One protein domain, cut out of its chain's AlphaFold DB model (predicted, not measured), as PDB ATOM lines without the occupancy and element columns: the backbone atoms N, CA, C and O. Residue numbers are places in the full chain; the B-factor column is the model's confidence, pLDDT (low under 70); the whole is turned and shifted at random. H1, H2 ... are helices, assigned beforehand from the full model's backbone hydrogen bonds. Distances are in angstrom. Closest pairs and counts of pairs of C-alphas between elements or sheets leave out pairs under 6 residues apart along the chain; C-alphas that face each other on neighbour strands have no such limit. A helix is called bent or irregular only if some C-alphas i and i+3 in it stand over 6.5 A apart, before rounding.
ATOM      1  N   GLU A 297      -3.605  40.290 148.747       91.75
ATOM      2  CA  GLU A 297      -2.380  40.492 149.527       91.75
ATOM      3  C   GLU A 297      -1.760  41.877 149.279       91.75
ATOM      4  O   GLU A 297      -1.370  42.566 150.222       91.75
ATOM      5  N   GLU A 298      -1.682  42.304 148.017       92.31
ATOM      6  CA  GLU A 298      -1.188  43.635 147.649       92.31
ATOM      7  C   GLU A 298      -2.081  44.741 148.218       92.31
ATOM      8  O   GLU A 298      -1.579  45.736 148.740       92.31
ATOM      9  N   ALA A 299      -3.398  44.539 148.165       93.12
ATOM     10  CA  ALA A 299      -4.387  45.438 148.732       93.12
ATOM     11  C   ALA A 299      -4.199  45.569 150.251       93.12
ATOM     12  O   ALA A 299      -4.122  46.680 150.764       93.12
ATOM     13  N   ALA A 300      -4.043  44.453 150.974       91.62
ATOM     14  CA  ALA A 300      -3.805  44.469 152.420       91.62
ATOM     15  C   ALA A 300      -2.527  45.240 152.800       91.62
ATOM     16  O   ALA A 300      -2.565  46.085 153.692       91.62
ATOM     17  N   LYS A 301      -1.419  45.018 152.079       92.56
ATOM     18  CA  LYS A 301      -0.158  45.751 152.301       92.56
ATOM     19  C   LYS A 301      -0.302  47.247 152.034       92.56
ATOM     20  O   LYS A 301       0.245  48.062 152.778       92.56
ATOM     21  N   LEU A 302      -1.025  47.616 150.974       94.25
ATOM     22  CA  LEU A 302      -1.260  49.019 150.650       94.25
ATOM     23  C   LEU A 302      -2.146  49.698 151.703       94.25
ATOM     24  O   LEU A 302      -1.851  50.830 152.074       94.25
ATOM     25  N   ARG A 303      -3.161  49.008 152.243       92.69
ATOM     26  CA  ARG A 303      -3.981  49.521 153.358       92.69
ATOM     27  C   ARG A 303      -3.153  49.784 154.602       92.69
ATOM     28  O   ARG A 303      -3.184  50.894 155.112       92.69
ATOM     29  N   GLU A 304      -2.352  48.815 155.035       93.75
ATOM     30  CA  GLU A 304      -1.483  48.985 156.204       93.75
ATOM     31  C   GLU A 304      -0.540  50.188 156.023       93.75
ATOM     32  O   GLU A 304      -0.268  50.954 156.950       93.75
ATOM     33  N   ALA A 305      -0.036  50.401 154.806       92.44
ATOM     34  CA  ALA A 305       0.763  51.577 154.498       92.44
ATOM     35  C   ALA A 305      -0.046  52.878 154.571       92.44
ATOM     36  O   ALA A 305       0.422  53.836 155.181       92.44
ATOM     37  N   VAL A 306      -1.248  52.906 153.996       92.75
ATOM     38  CA  VAL A 306      -2.174  54.046 154.053       92.75
ATOM     39  C   VAL A 306      -2.552  54.386 155.497       92.75
ATOM     40  O   VAL A 306      -2.500  55.553 155.869       92.75
ATOM     41  N   GLU A 307      -2.846  53.394 156.337       92.19
ATOM     42  CA  GLU A 307      -3.149  53.579 157.763       92.19
ATOM     43  C   GLU A 307      -1.956  54.163 158.528       92.19
ATOM     44  O   GLU A 307      -2.097  55.142 159.267       92.19
ATOM     45  N   ARG A 308      -0.751  53.617 158.310       92.31
ATOM     46  CA  ARG A 308       0.481  54.161 158.905       92.31
ATOM     47  C   ARG A 308       0.726  55.601 158.469       92.31
ATOM     48  O   ARG A 308       1.086  56.429 159.302       92.31
ATOM     49  N   LEU A 309       0.500  55.904 157.192       87.81
ATOM     50  CA  LEU A 309       0.646  57.242 156.625       87.81
ATOM     51  C   LEU A 309      -0.381  58.223 157.189       87.81
ATOM     52  O   LEU A 309      -0.012  59.338 157.563       87.81
ATOM     53  N   ALA A 310      -1.639  57.811 157.327       86.69
ATOM     54  CA  ALA A 310      -2.682  58.611 157.962       86.69
ATOM     55  C   ALA A 310      -2.345  58.927 159.431       86.69
ATOM     56  O   ALA A 310      -2.630  60.022 159.915       86.69
ATOM     57  N   ALA A 311      -1.651  58.016 160.122       89.38
ATOM     58  CA  ALA A 311      -1.165  58.221 161.484       89.38
ATOM     59  C   ALA A 311       0.082  59.129 161.595       89.38
ATOM     60  O   ALA A 311       0.487  59.470 162.714       89.38
ATOM     61  N   THR A 312       0.710  59.545 160.490       87.88
ATOM     62  CA  THR A 312       1.824  60.513 160.520       87.88
ATOM     63  C   THR A 312       1.326  61.937 160.817       87.88
ATOM     64  O   THR A 312       0.141  62.227 160.648       87.88
ATOM     65  N   PRO A 313       2.201  62.876 161.237       88.12
ATOM     66  CA  PRO A 313       1.822  64.286 161.371       88.12
ATOM     67  C   PRO A 313       1.264  64.897 160.078       88.12
ATOM     68  O   PRO A 313       0.350  65.710 160.150       88.12
ATOM     69  N   ALA A 314       1.768  64.483 158.909       80.56
ATOM     70  CA  ALA A 314       1.256  64.937 157.616       80.56
ATOM     71  C   ALA A 314      -0.187  64.451 157.379       80.56
ATOM     72  O   ALA A 314      -1.047  65.246 156.996       80.56
ATOM     73  N   GLY A 315      -0.462  63.175 157.686       81.06
ATOM     74  CA  GLY A 315      -1.798  62.576 157.614       81.06
ATOM     75  C   GLY A 315      -2.793  63.213 158.589       81.06
ATOM     76  O   GLY A 315      -3.826  63.729 158.163       81.06
ATOM     77  N   ARG A 316      -2.453  63.287 159.884       84.81
ATOM     78  CA  ARG A 316      -3.294  63.939 160.913       84.81
ATOM     79  C   ARG A 316      -3.514  65.425 160.646       84.81
ATOM     80  O   ARG A 316      -4.620  65.932 160.822       84.81
ATOM     81  N   GLY A 317      -2.479  66.109 160.161       82.12
ATOM     82  CA  GLY A 317      -2.543  67.525 159.833       82.12
ATOM     83  C   GLY A 317      -3.583  67.843 158.758       82.12
ATOM     84  O   GLY A 317      -4.003  68.994 158.655       82.12
ATOM     85  N   LEU A 318      -4.016  66.869 157.946       77.19
ATOM     86  CA  LEU A 318      -5.102  67.056 156.985       77.19
ATOM     87  C   LEU A 318      -6.432  67.367 157.685       77.19
ATOM     88  O   LEU A 318      -7.071  68.366 157.358       77.19
ATOM     89  N   VAL A 319      -6.812  66.547 158.668       79.31
ATOM     90  CA  VAL A 319      -8.058  66.696 159.439       79.31
ATOM     91  C   VAL A 319      -8.022  67.995 160.246       79.31
ATOM     92  O   VAL A 319      -8.929  68.817 160.141       79.31
ATOM     93  N   GLU A 320      -6.906  68.273 160.924       83.25
ATOM     94  CA  GLU A 320      -6.712  69.527 161.673       83.25
ATOM     95  C   GLU A 320      -6.772  70.777 160.767       83.25
ATOM     96  O   GLU A 320      -7.136  71.879 161.190       83.25
ATOM     97  N   ARG A 321      -6.394  70.646 159.489       77.94
ATOM     98  CA  ARG A 321      -6.538  71.723 158.499       77.94
ATOM     99  C   ARG A 321      -7.977  71.891 158.048       77.94
ATOM    100  O   ARG A 321      -8.391  73.038 157.872       77.94
ATOM    101  N   PHE A 322      -8.736  70.807 157.910       73.12
ATOM    102  CA  PHE A 322     -10.179  70.884 157.688       73.12
ATOM    103  C   PHE A 322     -10.886  71.632 158.822       73.12
ATOM    104  O   PHE A 322     -11.668  72.535 158.523       73.12
ATOM    105  N   ASP A 323     -10.509  71.404 160.083       78.62
ATOM    106  CA  ASP A 323     -11.037  72.171 161.227       78.62
ATOM    107  C   ASP A 323     -10.754  73.678 161.097       78.62
ATOM    108  O   ASP A 323     -11.622  74.531 161.317       78.62
ATOM    109  N   ARG A 324      -9.535  74.037 160.665       80.62
ATOM    110  CA  ARG A 324      -9.181  75.441 160.395       80.62
ATOM    111  C   ARG A 324     -10.016  76.041 159.262       80.62
ATOM    112  O   ARG A 324     -10.315  77.236 159.313       80.62
ATOM    113  N   PHE A 325     -10.412  75.258 158.261       71.94
ATOM    114  CA  PHE A 325     -11.297  75.725 157.193       71.94
ATOM    115  C   PHE A 325     -12.746  75.880 157.641       71.94
ATOM    116  O   PHE A 325     -13.370  76.880 157.286       71.94
ATOM    117  N   GLU A 326     -13.256  74.938 158.432       68.88
ATOM    118  CA  GLU A 326     -14.630  74.954 158.940       68.88
ATOM    119  C   GLU A 326     -14.903  76.180 159.824       68.88
ATOM    120  O   GLU A 326     -16.001  76.737 159.800       68.88
ATOM    121  N   SER A 327     -13.873  76.672 160.522       70.50
ATOM    122  CA  SER A 327     -13.942  77.886 161.346       70.50
ATOM    123  C   SER A 327     -14.157  79.196 160.567       70.50
ATOM    124  O   SER A 327     -14.402  80.242 161.173       70.50
ATOM    125  N   ARG A 328     -14.060  79.178 159.230       76.56
ATOM    126  CA  ARG A 328     -14.321  80.357 158.390       76.56
ATOM    127  C   ARG A 328     -15.818  80.544 158.158       76.56
ATOM    128  O   ARG A 328     -16.604  79.604 158.242       76.56
ATOM    129  N   ASP A 329     -16.203  81.770 157.810       82.50
ATOM    130  CA  ASP A 329     -17.594  82.155 157.549       82.50
ATOM    131  C   ASP A 329     -18.080  81.587 156.196       82.50
ATOM    132  O   ASP A 329     -18.217  82.278 155.186       82.50
ATOM    133  N   LEU A 330     -18.221  80.261 156.151       81.75
ATOM    134  CA  LEU A 330     -18.654  79.495 154.991       81.75
ATOM    135  C   LEU A 330     -20.185  79.400 154.955       81.75
ATOM    136  O   LEU A 330     -20.811  79.279 156.015       81.75
ATOM    137  N   PRO A 331     -20.799  79.381 153.757       85.56
ATOM    138  CA  PRO A 331     -22.224  79.107 153.618       85.56
ATOM    139  C   PRO A 331     -22.622  77.798 154.328       85.56
ATOM    140  O   PRO A 331     -21.857  76.829 154.265       85.56
ATOM    141  N   PRO A 332     -23.814  77.719 154.954       83.19
ATOM    142  CA  PRO A 332     -24.237  76.546 155.724       83.19
ATOM    143  C   PRO A 332     -24.162  75.219 154.952       83.19
ATOM    144  O   PRO A 332     -23.766  74.204 155.513       83.19
ATOM    145  N   GLU A 333     -24.479  75.233 153.655       78.44
ATOM    146  CA  GLU A 333     -24.410  74.057 152.773       78.44
ATOM    147  C   GLU A 333     -22.975  73.541 152.595       78.44
ATOM    148  O   GLU A 333     -22.738  72.334 152.578       78.44
ATOM    149  N   VAL A 334     -22.007  74.457 152.494       76.62
ATOM    150  CA  VAL A 334     -20.584  74.120 152.377       76.62
ATOM    151  C   VAL A 334     -20.074  73.579 153.704       76.62
ATOM    152  O   VAL A 334     -19.370  72.578 153.709       76.62
ATOM    153  N   ARG A 335     -20.472  74.189 154.828       81.06
ATOM    154  CA  ARG A 335     -20.114  73.699 156.164       81.06
ATOM    155  C   ARG A 335     -20.636  72.283 156.398       81.06
ATOM    156  O   ARG A 335     -19.869  71.438 156.832       81.06
ATOM    157  N   ARG A 336     -21.896  72.007 156.035       81.94
ATOM    158  CA  ARG A 336     -22.481  70.663 156.150       81.94
ATOM    159  C   ARG A 336     -21.678  69.628 155.359       81.94
ATOM    160  O   ARG A 336     -21.273  68.627 155.929       81.94
ATOM    161  N   ARG A 337     -21.365  69.916 154.090       73.94
ATOM    162  CA  ARG A 337     -20.551  69.021 153.245       73.94
ATOM    163  C   ARG A 337     -19.118  68.849 153.737       73.94
ATOM    164  O   ARG A 337     -18.550  67.775 153.601       73.94
ATOM    165  N   LEU A 338     -18.508  69.907 154.276       77.06
ATOM    166  CA  LEU A 338     -17.180  69.810 154.882       77.06
ATOM    167  C   LEU A 338     -17.209  68.953 156.151       77.06
ATOM    168  O   LEU A 338     -16.265  68.202 156.357       77.06
ATOM    169  N   GLY A 339     -18.280  69.031 156.944       82.19
ATOM    170  CA  GLY A 339     -18.514  68.162 158.098       82.19
ATOM    171  C   GLY A 339     -18.707  66.697 157.701       82.19
ATOM    172  O   GLY A 339     -18.028  65.838 158.245       82.19
ATOM    173  N   GLU A 340     -19.548  66.420 156.698       79.12
ATOM    174  CA  GLU A 340     -19.751  65.070 156.138       79.12
ATOM    175  C   GLU A 340     -18.431  64.492 155.594       79.12
ATOM    176  O   GLU A 340     -18.046  63.369 155.917       79.12
ATOM    177  N   MET A 341     -17.679  65.289 154.825       75.44
ATOM    178  CA  MET A 341     -16.362  64.879 154.339       75.44
ATOM    179  C   MET A 341     -15.399  64.647 155.503       75.44
ATOM    180  O   MET A 341     -14.720  63.632 155.509       75.44
ATOM    181  N   ARG A 342     -15.349  65.537 156.498       83.94
ATOM    182  CA  ARG A 342     -14.504  65.382 157.689       83.94
ATOM    183  C   ARG A 342     -14.797  64.075 158.417       83.94
ATOM    184  O   ARG A 342     -13.855  63.349 158.706       83.94
ATOM    185  N   GLU A 343     -16.062  63.777 158.693       83.69
ATOM    186  CA  GLU A 343     -16.465  62.530 159.351       83.69
ATOM    187  C   GLU A 343     -15.999  61.307 158.539       83.69
ATOM    188  O   GLU A 343     -15.442  60.358 159.097       83.69
ATOM    189  N   GLY A 344     -16.098  61.369 157.207       79.69
ATOM    190  CA  GLY A 344     -15.531  60.359 156.309       79.69
ATOM    191  C   GLY A 344     -13.999  60.258 156.367       79.69
ATOM    192  O   GLY A 344     -13.458  59.160 156.359       79.69
ATOM    193  N   LEU A 345     -13.281  61.382 156.458       81.81
ATOM    194  CA  LEU A 345     -11.814  61.405 156.557       81.81
ATOM    195  C   LEU A 345     -11.316  60.906 157.926       81.81
ATOM    196  O   LEU A 345     -10.234  60.332 158.005       81.81
ATOM    197  N   GLU A 346     -12.075  61.147 158.998       84.88
ATOM    198  CA  GLU A 346     -11.758  60.676 160.352       84.88
ATOM    199  C   GLU A 346     -12.000  59.168 160.507       84.88
ATOM    200  O   GLU A 346     -11.251  58.495 161.216       84.88
ATOM    201  N   SER A 347     -13.030  58.642 159.840       85.81
ATOM    202  CA  SER A 347     -13.413  57.227 159.906       85.81
ATOM    203  C   SER A 347     -12.679  56.333 158.900       85.81
ATOM    204  O   SER A 347     -12.503  55.147 159.178       85.81
ATOM    205  N   ASP A 348     -12.210  56.879 157.772       88.75
ATOM    206  CA  ASP A 348     -11.544  56.135 156.697       88.75
ATOM    207  C   ASP A 348     -10.182  56.772 156.312       88.75
ATOM    208  O   ASP A 348     -10.119  57.735 155.533       88.75
ATOM    209  N   PRO A 349      -9.054  56.210 156.799       87.69
ATOM    210  CA  PRO A 349      -7.697  56.623 156.429       87.69
ATOM    211  C   PRO A 349      -7.437  56.663 154.917       87.69
ATOM    212  O   PRO A 349      -6.665  57.499 154.436       87.69
ATOM    213  N   LEU A 350      -8.076  55.780 154.145       88.38
ATOM    214  CA  LEU A 350      -7.925  55.733 152.695       88.38
ATOM    215  C   LEU A 350      -8.653  56.895 152.023       88.38
ATOM    216  O   LEU A 350      -8.079  57.531 151.134       88.38
ATOM    217  N   ALA A 351      -9.855  57.244 152.488       85.94
ATOM    218  CA  ALA A 351     -10.531  58.467 152.058       85.94
ATOM    219  C   ALA A 351      -9.668  59.708 152.330       85.94
ATOM    220  O   ALA A 351      -9.570  60.579 151.461       85.94
ATOM    221  N   ALA A 352      -8.982  59.760 153.479       84.31
ATOM    222  CA  ALA A 352      -8.069  60.850 153.829       84.31
ATOM    223  C   ALA A 352      -6.917  61.011 152.833       84.31
ATOM    224  O   ALA A 352      -6.672  62.111 152.322       84.31
ATOM    225  N   VAL A 353      -6.245  59.912 152.494       85.12
ATOM    226  CA  VAL A 353      -5.141  59.929 151.525       85.12
ATOM    227  C   VAL A 353      -5.637  60.242 150.106       85.12
ATOM    228  O   VAL A 353      -4.998  61.021 149.389       85.12
ATOM    229  N   ILE A 354      -6.796  59.714 149.698       86.31
ATOM    230  CA  ILE A 354      -7.414  60.035 148.400       86.31
ATOM    231  C   ILE A 354      -7.735  61.534 148.320       86.31
ATOM    232  O   ILE A 354      -7.355  62.180 147.340       86.31
ATOM    233  N   ALA A 355      -8.373  62.107 149.343       82.75
ATOM    234  CA  ALA A 355      -8.710  63.529 149.391       82.75
ATOM    235  C   ALA A 355      -7.463  64.425 149.332       82.75
ATOM    236  O   ALA A 355      -7.444  65.411 148.586       82.75
ATOM    237  N   LEU A 356      -6.388  64.053 150.037       81.38
ATOM    238  CA  LEU A 356      -5.106  64.757 149.963       81.38
ATOM    239  C   LEU A 356      -4.547  64.775 148.532       81.38
ATOM    240  O   LEU A 356      -4.104  65.822 148.056       81.38
ATOM    241  N   SER A 357      -4.624  63.645 147.823       83.75
ATOM    242  CA  SER A 357      -4.156  63.535 146.433       83.75
ATOM    243  C   SER A 357      -4.952  64.405 145.448       83.75
ATOM    244  O   SER A 357      -4.432  64.805 144.404       83.75
ATOM    245  N   PHE A 358      -6.228  64.694 145.737       81.69
ATOM    246  CA  PHE A 358      -7.034  65.630 144.948       81.69
ATOM    247  C   PHE A 358      -6.616  67.078 145.215       81.69
ATOM    248  O   PHE A 358      -6.502  67.878 144.280       81.69
ATOM    249  N   ALA A 359      -6.362  67.406 146.484       79.31
ATOM    250  CA  ALA A 359      -5.965  68.743 146.892       79.31
ATOM    251  C   ALA A 359      -4.550  69.121 146.418       79.31
ATOM    252  O   ALA A 359      -4.281  70.293 146.174       79.31
ATOM    253  N   SER A 360      -3.635  68.170 146.236       78.62
ATOM    254  CA  SER A 360      -2.281  68.494 145.772       78.62
ATOM    255  C   SER A 360      -2.234  68.945 144.302       78.62
ATOM    256  O   SER A 360      -1.485  69.863 143.963       78.62
ATOM    257  N   ASP A 361      -3.067  68.359 143.441       73.44
ATOM    258  CA  ASP A 361      -2.958  68.483 141.982       73.44
ATOM    259  C   ASP A 361      -3.972  69.478 141.374       73.44
ATOM    260  O   ASP A 361      -3.622  70.384 140.614       73.44
ATOM    261  N   ARG A 362      -5.251  69.402 141.771       66.81
ATOM    262  CA  ARG A 362      -6.351  70.100 141.068       66.81
ATOM    263  C   ARG A 362      -6.925  71.331 141.757       66.81
ATOM    264  O   ARG A 362      -7.965  71.828 141.329       66.81
ATOM    265  N   LEU A 363      -6.254  71.921 142.746       63.38
ATOM    266  CA  LEU A 363      -6.782  73.122 143.420       63.38
ATOM    267  C   LEU A 363      -7.021  74.333 142.498       63.38
ATOM    268  O   LEU A 363      -7.705  75.257 142.914       63.38
ATOM    269  N   ARG A 364      -6.502  74.351 141.261       59.75
ATOM    270  CA  ARG A 364      -6.835  75.385 140.257       59.75
ATOM    271  C   ARG A 364      -8.153  75.144 139.513       59.75
ATOM    272  O   ARG A 364      -8.707  76.082 138.951       59.75
ATOM    273  N   GLU A 365      -8.627  73.905 139.470       62.12
ATOM    274  CA  GLU A 365      -9.833  73.507 138.731       62.12
ATOM    275  C   GLU A 365     -10.982  73.123 139.663       62.12
ATOM    276  O   GLU A 365     -12.146  73.138 139.263       62.12
ATOM    277  N   TRP A 366     -10.674  72.810 140.923       61.00
ATOM    278  CA  TRP A 366     -11.675  72.412 141.896       61.00
ATOM    279  C   TRP A 366     -12.540  73.601 142.344       61.00
ATOM    280  O   TRP A 366     -12.007  74.682 142.614       61.00
ATOM    281  N   PRO A 367     -13.863  73.413 142.530       61.56
ATOM    282  CA  PRO A 367     -14.734  74.424 143.136       61.56
ATOM    283  C   PRO A 367     -14.230  74.901 144.507       61.56
ATOM    284  O   PRO A 367     -14.539  76.014 144.923       61.56
ATOM    285  N   LEU A 368     -13.405  74.093 145.186       59.84
ATOM    286  CA  LEU A 368     -12.787  74.464 146.456       59.84
ATOM    287  C   LEU A 368     -11.654  75.490 146.356       59.84
ATOM    288  O   LEU A 368     -11.192  75.951 147.397       59.84
ATOM    289  N   GLN A 369     -11.241  75.925 145.161       64.06
ATOM    290  CA  GLN A 369     -10.286  77.036 145.025       64.06
ATOM    291  C   GLN A 369     -10.757  78.315 145.736       64.06
ATOM    292  O   GLN A 369      -9.946  79.141 146.142       64.06
ATOM    293  N   PHE A 370     -12.076  78.476 145.902       62.28
ATOM    294  CA  PHE A 370     -12.669  79.588 146.645       62.28
ATOM    295  C   PHE A 370     -12.545  79.439 148.166       62.28
ATOM    296  O   PHE A 370     -12.667  80.426 148.884       62.28
ATOM    297  N   PHE A 371     -12.296  78.226 148.661       64.25
ATOM    298  CA  PHE A 371     -12.295  77.906 150.088       64.25
ATOM    299  C   PHE A 371     -10.887  77.601 150.618       64.25
ATOM    300  O   PHE A 371     -10.597  77.886 151.783       64.25
ATOM    301  N   VAL A 372      -9.984  77.113 149.761       71.50
ATOM    302  CA  VAL A 372      -8.590  76.812 150.105       71.50
ATOM    303  C   VAL A 372      -7.703  78.020 149.804       71.50
ATOM    304  O   VAL A 372      -7.567  78.446 148.660       71.50
ATOM    305  N   THR A 373      -7.065  78.583 150.834       80.56
ATOM    306  CA  THR A 373      -6.099  79.671 150.632       80.56
ATOM    307  C   THR A 373      -4.867  79.163 149.876       80.56
ATOM    308  O   THR A 373      -4.474  78.011 150.070       80.56
ATOM    309  N   PRO A 374      -4.191  80.006 149.069       82.56
ATOM    310  CA  PRO A 374      -2.968  79.617 148.364       82.56
ATOM    311  C   PRO A 374      -1.889  79.013 149.272       82.56
ATOM    312  O   PRO A 374      -1.130  78.153 148.836       82.56
ATOM    313  N   ASP A 375      -1.831  79.443 150.532       83.75
ATOM    314  CA  ASP A 375      -0.891  78.925 151.531       83.75
ATOM    315  C   ASP A 375      -1.231  77.493 151.934       83.75
ATOM    316  O   ASP A 375      -0.382  76.616 151.844       83.75
ATOM    317  N   ALA A 376      -2.498  77.219 152.239       80.06
ATOM    318  CA  ALA A 376      -2.948  75.870 152.555       80.06
ATOM    319  C   ALA A 376      -2.821  74.928 151.345       80.06
ATOM    320  O   ALA A 376      -2.455  73.769 151.496       80.06
ATOM    321  N   ALA A 377      -3.033  75.437 150.127       81.88
ATOM    322  CA  ALA A 377      -2.768  74.701 148.890       81.88
ATOM    323  C   ALA A 377      -1.282  74.338 148.712       81.88
ATOM    324  O   ALA A 377      -0.949  73.334 148.084       81.88
ATOM    325  N   ARG A 378      -0.366  75.194 149.182       85.38
ATOM    326  CA  ARG A 378       1.075  74.905 149.183       85.38
ATOM    327  C   ARG A 378       1.416  73.863 150.239       85.38
ATOM    328  O   ARG A 378       2.048  72.880 149.884       85.38
ATOM    329  N   GLU A 379       0.911  74.026 151.457       85.00
ATOM    330  CA  GLU A 379       1.106  73.057 152.539       85.00
ATOM    331  C   GLU A 379       0.636  71.650 152.140       85.00
ATOM    332  O   GLU A 379       1.428  70.719 152.194       85.00
ATOM    333  N   LEU A 380      -0.591  71.505 151.618       83.44
ATOM    334  CA  LEU A 380      -1.129  70.205 151.182       83.44
ATOM    335  C   LEU A 380      -0.289  69.557 150.070       83.44
ATOM    336  O   LEU A 380      -0.147  68.336 150.019       83.44
ATOM    337  N   ARG A 381       0.301  70.361 149.178       86.38
ATOM    338  CA  ARG A 381       1.249  69.851 148.176       86.38
ATOM    339  C   ARG A 381       2.546  69.359 148.800       86.38
ATOM    340  O   ARG A 381       3.087  68.362 148.331       86.38
ATOM    341  N   ASP A 382       3.056  70.053 149.807       88.88
ATOM    342  CA  ASP A 382       4.289  69.665 150.489       88.88
ATOM    343  C   ASP A 382       4.086  68.405 151.350       88.88
ATOM    344  O   ASP A 382       4.948  67.522 151.361       88.88
ATOM    345  N   ASP A 383       2.910  68.244 151.964       86.12
ATOM    346  CA  ASP A 383       2.522  66.997 152.634       86.12
ATOM    347  C   ASP A 383       2.432  65.836 151.640       86.12
ATOM    348  O   ASP A 383       3.011  64.772 151.859       86.12
ATOM    349  N   TRP A 384       1.761  66.052 150.502       89.88
ATOM    350  CA  TRP A 384       1.664  65.039 149.453       89.88
ATOM    351  C   TRP A 384       3.040  64.615 148.933       89.88
ATOM    352  O   TRP A 384       3.285  63.426 148.772       89.88
ATOM    353  N   ARG A 385       3.980  65.553 148.756       90.12
ATOM    354  CA  ARG A 385       5.369  65.248 148.357       90.12
ATOM    355  C   ARG A 385       6.128  64.387 149.363       90.12
ATOM    356  O   ARG A 385       7.097  63.739 148.980       90.12
ATOM    357  N   THR A 386       5.712  64.402 150.627       90.06
ATOM    358  CA  THR A 386       6.282  63.558 151.682       90.06
ATOM    359  C   THR A 386       5.655  62.163 151.666       90.06
ATOM    360  O   THR A 386       6.358  61.171 151.825       90.06
ATOM    361  N   ILE A 387       4.345  62.079 151.418       89.50
ATOM    362  CA  ILE A 387       3.568  60.830 151.446       89.50
ATOM    363  C   ILE A 387       3.722  60.012 150.152       89.50
ATOM    364  O   ILE A 387       3.795  58.784 150.200       89.50
ATOM    365  N   GLU A 388       3.784  60.670 148.993       93.69
ATOM    366  CA  GLU A 388       3.835  60.019 147.679       93.69
ATOM    367  C   GLU A 388       4.984  58.994 147.558       93.69
ATOM    368  O   GLU A 388       4.702  57.862 147.162       93.69
ATOM    369  N   PRO A 389       6.248  59.295 147.928       94.69
ATOM    370  CA  PRO A 389       7.337  58.320 147.837       94.69
ATOM    371  C   PRO A 389       7.119  57.071 148.700       94.69
ATOM    372  O   PRO A 389       7.477  55.969 148.282       94.69
ATOM    373  N   GLU A 390       6.515  57.221 149.881       92.69
ATOM    374  CA  GLU A 390       6.216  56.096 150.773       92.69
ATOM    375  C   GLU A 390       5.114  55.202 150.193       92.69
ATOM    376  O   GLU A 390       5.253  53.978 150.200       92.69
ATOM    377  N   LEU A 391       4.068  55.799 149.607       93.75
ATOM    378  CA  LEU A 391       3.036  55.055 148.877       93.75
ATOM    379  C   LEU A 391       3.628  54.310 147.678       93.75
ATOM    380  O   LEU A 391       3.359  53.125 147.486       93.75
ATOM    381  N   LEU A 392       4.483  54.962 146.887       95.31
ATOM    382  CA  LEU A 392       5.158  54.313 145.761       95.31
ATOM    383  C   LEU A 392       6.024  53.133 146.223       95.31
ATOM    384  O   LEU A 392       6.026  52.084 145.574       95.31
ATOM    385  N   ALA A 393       6.708  53.254 147.362       94.94
ATOM    386  CA  ALA A 393       7.559  52.200 147.914       94.94
ATOM    387  C   ALA A 393       6.788  50.940 148.348       94.94
ATOM    388  O   ALA A 393       7.371  49.855 148.372       94.94
ATOM    389  N   VAL A 394       5.487  51.042 148.628       94.06
ATOM    390  CA  VAL A 394       4.643  49.888 148.996       94.06
ATOM    391  C   VAL A 394       3.803  49.347 147.842       94.06
ATOM    392  O   VAL A 394       3.302  48.227 147.935       94.06
ATOM    393  N   LEU A 395       3.663  50.103 146.746       93.62
ATOM    394  CA  LEU A 395       2.927  49.638 145.575       93.62
ATOM    395  C   LEU A 395       3.550  48.365 144.980       93.62
ATOM    396  O   LEU A 395       4.778  48.242 144.932       93.62
ATOM    397  N   PRO A 396       2.727  47.454 144.429       93.12
ATOM    398  CA  PRO A 396       3.221  46.357 143.610       93.12
ATOM    399  C   PRO A 396       4.082  46.874 142.464       93.12
ATOM    400  O   PRO A 396       3.774  47.908 141.872       93.12
ATOM    401  N   GLU A 397       5.115  46.121 142.092       93.44
ATOM    402  CA  GLU A 397       6.074  46.539 141.063       93.44
ATOM    403  C   GLU A 397       5.391  46.928 139.740       93.44
ATOM    404  O   GLU A 397       5.771  47.912 139.107       93.44
ATOM    405  N   ARG A 398       4.323  46.215 139.353       93.25
ATOM    406  CA  ARG A 398       3.509  46.544 138.171       93.25
ATOM    407  C   ARG A 398       2.867  47.932 138.261       93.25
ATOM    408  O   ARG A 398       3.009  48.736 137.341       93.25
ATOM    409  N   SER A 399       2.204  48.230 139.376       93.12
ATOM    410  CA  SER A 399       1.485  49.485 139.593       93.12
ATOM    411  C   SER A 399       2.467  50.629 139.814       93.12
ATOM    412  O   SER A 399       2.276  51.704 139.256       93.12
ATOM    413  N   ARG A 400       3.572  50.381 140.529       95.62
ATOM    414  CA  ARG A 400       4.676  51.330 140.704       95.62
ATOM    415  C   ARG A 400       5.265  51.746 139.362       95.62
ATOM    416  O   ARG A 400       5.244  52.933 139.056       95.62
ATOM    417  N   ARG A 401       5.701  50.796 138.524       94.62
ATOM    418  CA  ARG A 401       6.237  51.102 137.183       94.62
ATOM    419  C   ARG A 401       5.238  51.879 136.341       94.62
ATOM    420  O   ARG A 401       5.618  52.806 135.630       94.62
ATOM    421  N   TRP A 402       3.954  51.529 136.420       93.31
ATOM    422  CA  TRP A 402       2.918  52.281 135.725       93.31
ATOM    423  C   TRP A 402       2.816  53.719 136.238       93.31
ATOM    424  O   TRP A 402       2.830  54.643 135.427       93.31
ATOM    425  N   VAL A 403       2.770  53.946 137.548       94.00
ATOM    426  CA  VAL A 403       2.723  55.298 138.122       94.00
ATOM    427  C   VAL A 403       3.989  56.093 137.755       94.00
ATOM    428  O   VAL A 403       3.889  57.215 137.255       94.00
ATOM    429  N   GLU A 404       5.169  55.487 137.880       94.88
ATOM    430  CA  GLU A 404       6.477  56.107 137.617       94.88
ATOM    431  C   GLU A 404       6.786  56.331 136.133       94.88
ATOM    432  O   GLU A 404       7.544  57.242 135.801       94.88
ATOM    433  N   SER A 405       6.162  55.576 135.220       93.12
ATOM    434  CA  SER A 405       6.344  55.758 133.769       93.12
ATOM    435  C   SER A 405       5.879  57.126 133.253       93.12
ATOM    436  O   SER A 405       6.081  57.439 132.080       93.12
ATOM    437  N   THR A 406       5.263  57.960 134.103       91.00
ATOM    438  CA  THR A 406       4.960  59.354 133.768       91.00
ATOM    439  C   THR A 406       5.928  60.325 134.452       91.00
ATOM    440  O   THR A 406       5.982  60.377 135.686       91.00
ATOM    441  N   PRO A 407       6.671  61.140 133.676       87.62
ATOM    442  CA  PRO A 407       7.623  62.094 134.239       87.62
ATOM    443  C   PRO A 407       6.939  63.307 134.890       87.62
ATOM    444  O   PRO A 407       7.506  63.913 135.793       87.62
ATOM    445  N   GLU A 408       5.723  63.657 134.456       92.19
ATOM    446  CA  GLU A 408       4.937  64.763 135.015       92.19
ATOM    447  C   GLU A 408       4.347  64.376 136.385       92.19
ATOM    448  O   GLU A 408       3.583  63.412 136.480       92.19
ATOM    449  N   ALA A 409       4.678  65.139 137.433       88.31
ATOM    450  CA  ALA A 409       4.240  64.888 138.813       88.31
ATOM    451  C   ALA A 409       2.706  64.869 138.968       88.31
ATOM    452  O   ALA A 409       2.158  64.010 139.657       88.31
ATOM    453  N   ASP A 410       2.012  65.760 138.261       85.56
ATOM    454  CA  ASP A 410       0.549  65.873 138.262       85.56
ATOM    455  C   ASP A 410      -0.102  64.571 137.752       85.56
ATOM    456  O   ASP A 410      -0.926  63.934 138.411       85.56
ATOM    457  N   ARG A 411       0.372  64.062 136.608       89.25
ATOM    458  CA  ARG A 411      -0.112  62.791 136.048       89.25
ATOM    459  C   ARG A 411       0.272  61.583 136.899       89.25
ATOM    460  O   ARG A 411      -0.470  60.602 136.918       89.25
ATOM    461  N   ARG A 412       1.424  61.627 137.573       92.88
ATOM    462  CA  ARG A 412       1.841  60.586 138.520       92.88
ATOM    463  C   ARG A 412       0.872  60.510 139.699       92.88
ATOM    464  O   ARG A 412       0.375  59.427 139.997       92.88
ATOM    465  N   THR A 413       0.529  61.661 140.272       91.69
ATOM    466  CA  THR A 413      -0.463  61.790 141.348       91.69
ATOM    467  C   THR A 413      -1.825  61.249 140.916       91.69
ATOM    468  O   THR A 413      -2.428  60.455 141.632       91.69
ATOM    469  N   GLU A 414      -2.288  61.598 139.713       89.88
ATOM    470  CA  GLU A 414      -3.531  61.065 139.141       89.88
ATOM    471  C   GLU A 414      -3.503  59.533 138.981       89.88
ATOM    472  O   GLU A 414      -4.493  58.863 139.274       89.88
ATOM    473  N   ARG A 415      -2.380  58.948 138.544       93.38
ATOM    474  CA  ARG A 415      -2.246  57.484 138.442       93.38
ATOM    475  C   ARG A 415      -2.251  56.817 139.810       93.38
ATOM    476  O   ARG A 415      -2.973  55.842 139.990       93.38
ATOM    477  N   LEU A 416      -1.504  57.359 140.773       94.38
ATOM    478  CA  LEU A 416      -1.495  56.859 142.149       94.38
ATOM    479  C   LEU A 416      -2.901  56.910 142.755       94.38
ATOM    480  O   LEU A 416      -3.357  55.935 143.345       94.38
ATOM    481  N   ARG A 417      -3.629  58.005 142.519       92.44
ATOM    482  CA  ARG A 417      -5.018  58.167 142.951       92.44
ATOM    483  C   ARG A 417      -5.925  57.062 142.418       92.44
ATOM    484  O   ARG A 417      -6.728  56.541 143.179       92.44
ATOM    485  N   ARG A 418      -5.783  56.661 141.153       91.25
ATOM    486  CA  ARG A 418      -6.565  55.542 140.591       91.25
ATOM    487  C   ARG A 418      -6.286  54.219 141.293       91.25
ATOM    488  O   ARG A 418      -7.221  53.460 141.504       91.25
ATOM    489  N   VAL A 419      -5.040  53.965 141.698       93.62
ATOM    490  CA  VAL A 419      -4.709  52.778 142.505       93.62
ATOM    491  C   VAL A 419      -5.384  52.838 143.874       93.62
ATOM    492  O   VAL A 419      -5.931  51.841 144.326       93.62
ATOM    493  N   LEU A 420      -5.389  54.007 144.519       93.19
ATOM    494  CA  LEU A 420      -6.039  54.192 145.820       93.19
ATOM    495  C   LEU A 420      -7.569  54.070 145.736       93.19
ATOM    496  O   LEU A 420      -8.179  53.477 146.618       93.19
ATOM    497  N   VAL A 421      -8.191  54.582 144.670       88.38
ATOM    498  CA  VAL A 421      -9.632  54.402 144.420       88.38
ATOM    499  C   VAL A 421      -9.953  52.928 144.174       88.38
ATOM    500  O   VAL A 421     -10.852  52.398 144.813       88.38
ATOM    501  N   ALA A 422      -9.164  52.237 143.347       87.56
ATOM    502  CA  ALA A 422      -9.334  50.802 143.119       87.56
ATOM    503  C   ALA A 422      -9.137  49.971 144.400       87.56
ATOM    504  O   ALA A 422      -9.798  48.951 144.589       87.56
ATOM    505  N   LEU A 423      -8.247  50.407 145.301       91.38
ATOM    506  CA  LEU A 423      -8.109  49.808 146.626       91.38
ATOM    507  C   LEU A 423      -9.398  49.966 147.437       91.38
ATOM    508  O   LEU A 423      -9.872  48.978 147.992       91.38
ATOM    509  N   LYS A 424      -9.978  51.171 147.457       88.31
ATOM    510  CA  LYS A 424     -11.231  51.453 148.168       88.31
ATOM    511  C   LYS A 424     -12.389  50.623 147.613       88.31
ATOM    512  O   LYS A 424     -13.118  50.000 148.372       88.31
ATOM    513  N   GLU A 425     -12.502  50.523 146.293       83.06
ATOM    514  CA  GLU A 425     -13.514  49.685 145.634       83.06
ATOM    515  C   GLU A 425     -13.342  48.190 145.950       83.06
ATOM    516  O   GLU A 425     -14.321  47.446 145.964       83.06
ATOM    517  N   SER A 426     -12.113  47.739 146.235       81.19
ATOM    518  CA  SER A 426     -11.841  46.355 146.639       81.19
ATOM    519  C   SER A 426     -12.238  46.031 148.085       81.19
ATOM    520  O   SER A 426     -12.316  44.851 148.427       81.19
ATOM    521  N   ASP A 427     -12.466  47.052 148.925       69.88
ATOM    522  CA  ASP A 427     -12.974  46.902 150.298       69.88
ATOM    523  C   ASP A 427     -14.476  46.704 150.366       69.88
ATOM    524  O   ASP A 427     -14.988  46.230 151.383       69.88
ATOM    525  N   VAL A 428     -15.183  47.008 149.281       60.97
ATOM    526  CA  VAL A 428     -16.602  46.714 149.229       60.97
ATOM    527  C   VAL A 428     -16.743  45.197 149.244       60.97
ATOM    528  O   VAL A 428     -16.217  44.535 148.339       60.97
TER     529      VAL A 428
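What this domain is: This is residues 297 to 428 of the 531 residues of an uncharacterized protein of Pseudobythopirellula maris (UniProt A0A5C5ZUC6). Look for H4 in the middle of this all-helix body: H8 packs on it nearly alongside, H6 packs at a steep tilt on its residues 356 to 361, H1 packs on its residues 349 to 353, and H2, with residues 315 to 318, packs on its residues 352 to 356. The hairpin of H2 and H3 reaches toward one end of the long axis, and H7, folded back on H8, lies near the other. The 132 printed residues, with eight named helices from H1 to H8 and no named strand, are compact, with a radius of gyration of the C-alphas of 14.8 A; their spans are 46 by 30 by 24 A, only just elongated.

Where its parts are: Find C-alpha 297 at (-2.380, 40.492, 149.527); from there H1 runs to residue 310, 20.0 A. Next come H2, residues 313 to 326, 19.8 A, and H3, residues 332 to 347, 22.5 A. H4, residues 349 to 361, 19.3 A, begins at (-7.697, 56.623, 156.429). H5 is residues 367 to 370, and H6 is residues 374 to 394, 30.7 A, with a kink of 30 degrees near residue 387. Both are only just irregular: C-alphas 367 and 370, and C-alphas 386 and 389, are 6.6 A apart. H7 is residues 397 to 404; H8, residues 409 to 427, 27.4 A, ends at (-12.974, 46.902, 150.298).

How they stand to each other: Start at the hub, H4, whose residues 356 to 361 alone touch H6, closest at the C-alphas of Ser 360 and Arg 381, 4.5 A, at a steep tilt of 57 degrees. H8 touches H4 at a shallow tilt of 22 degrees, opposite ways, closest at C-alphas 361 and 410, 5.7 A. H1 touches H4 at C-alphas 310 and 349, 5.6 A, and H2 touches it at C-alphas 318 and 356, 7.4 A. H3 touches H4 only at the corner, and H5 touches no helix. The hairpins are H2 with H3, closest at C-alphas 326 and 335, 6.3 A, and H7 with H8, at C-alphas 403 and 412, 5.4 A. Every O i to N i+4 pair is within hydrogen-bond range in H1, H3, H7 and H8, against 8 of 10 in H2, 8 of 9 in H4 and 15 of 17 in H6; H5 is too short for such a pair.

The domain as a whole: The C-alphas farthest apart, Asp 329 and Glu 397, are 45.8 A apart. The printed part has no cut, and its links are tight. Look for pLDDT under 70 at residues 326, 362 to 371 and 427 to 428.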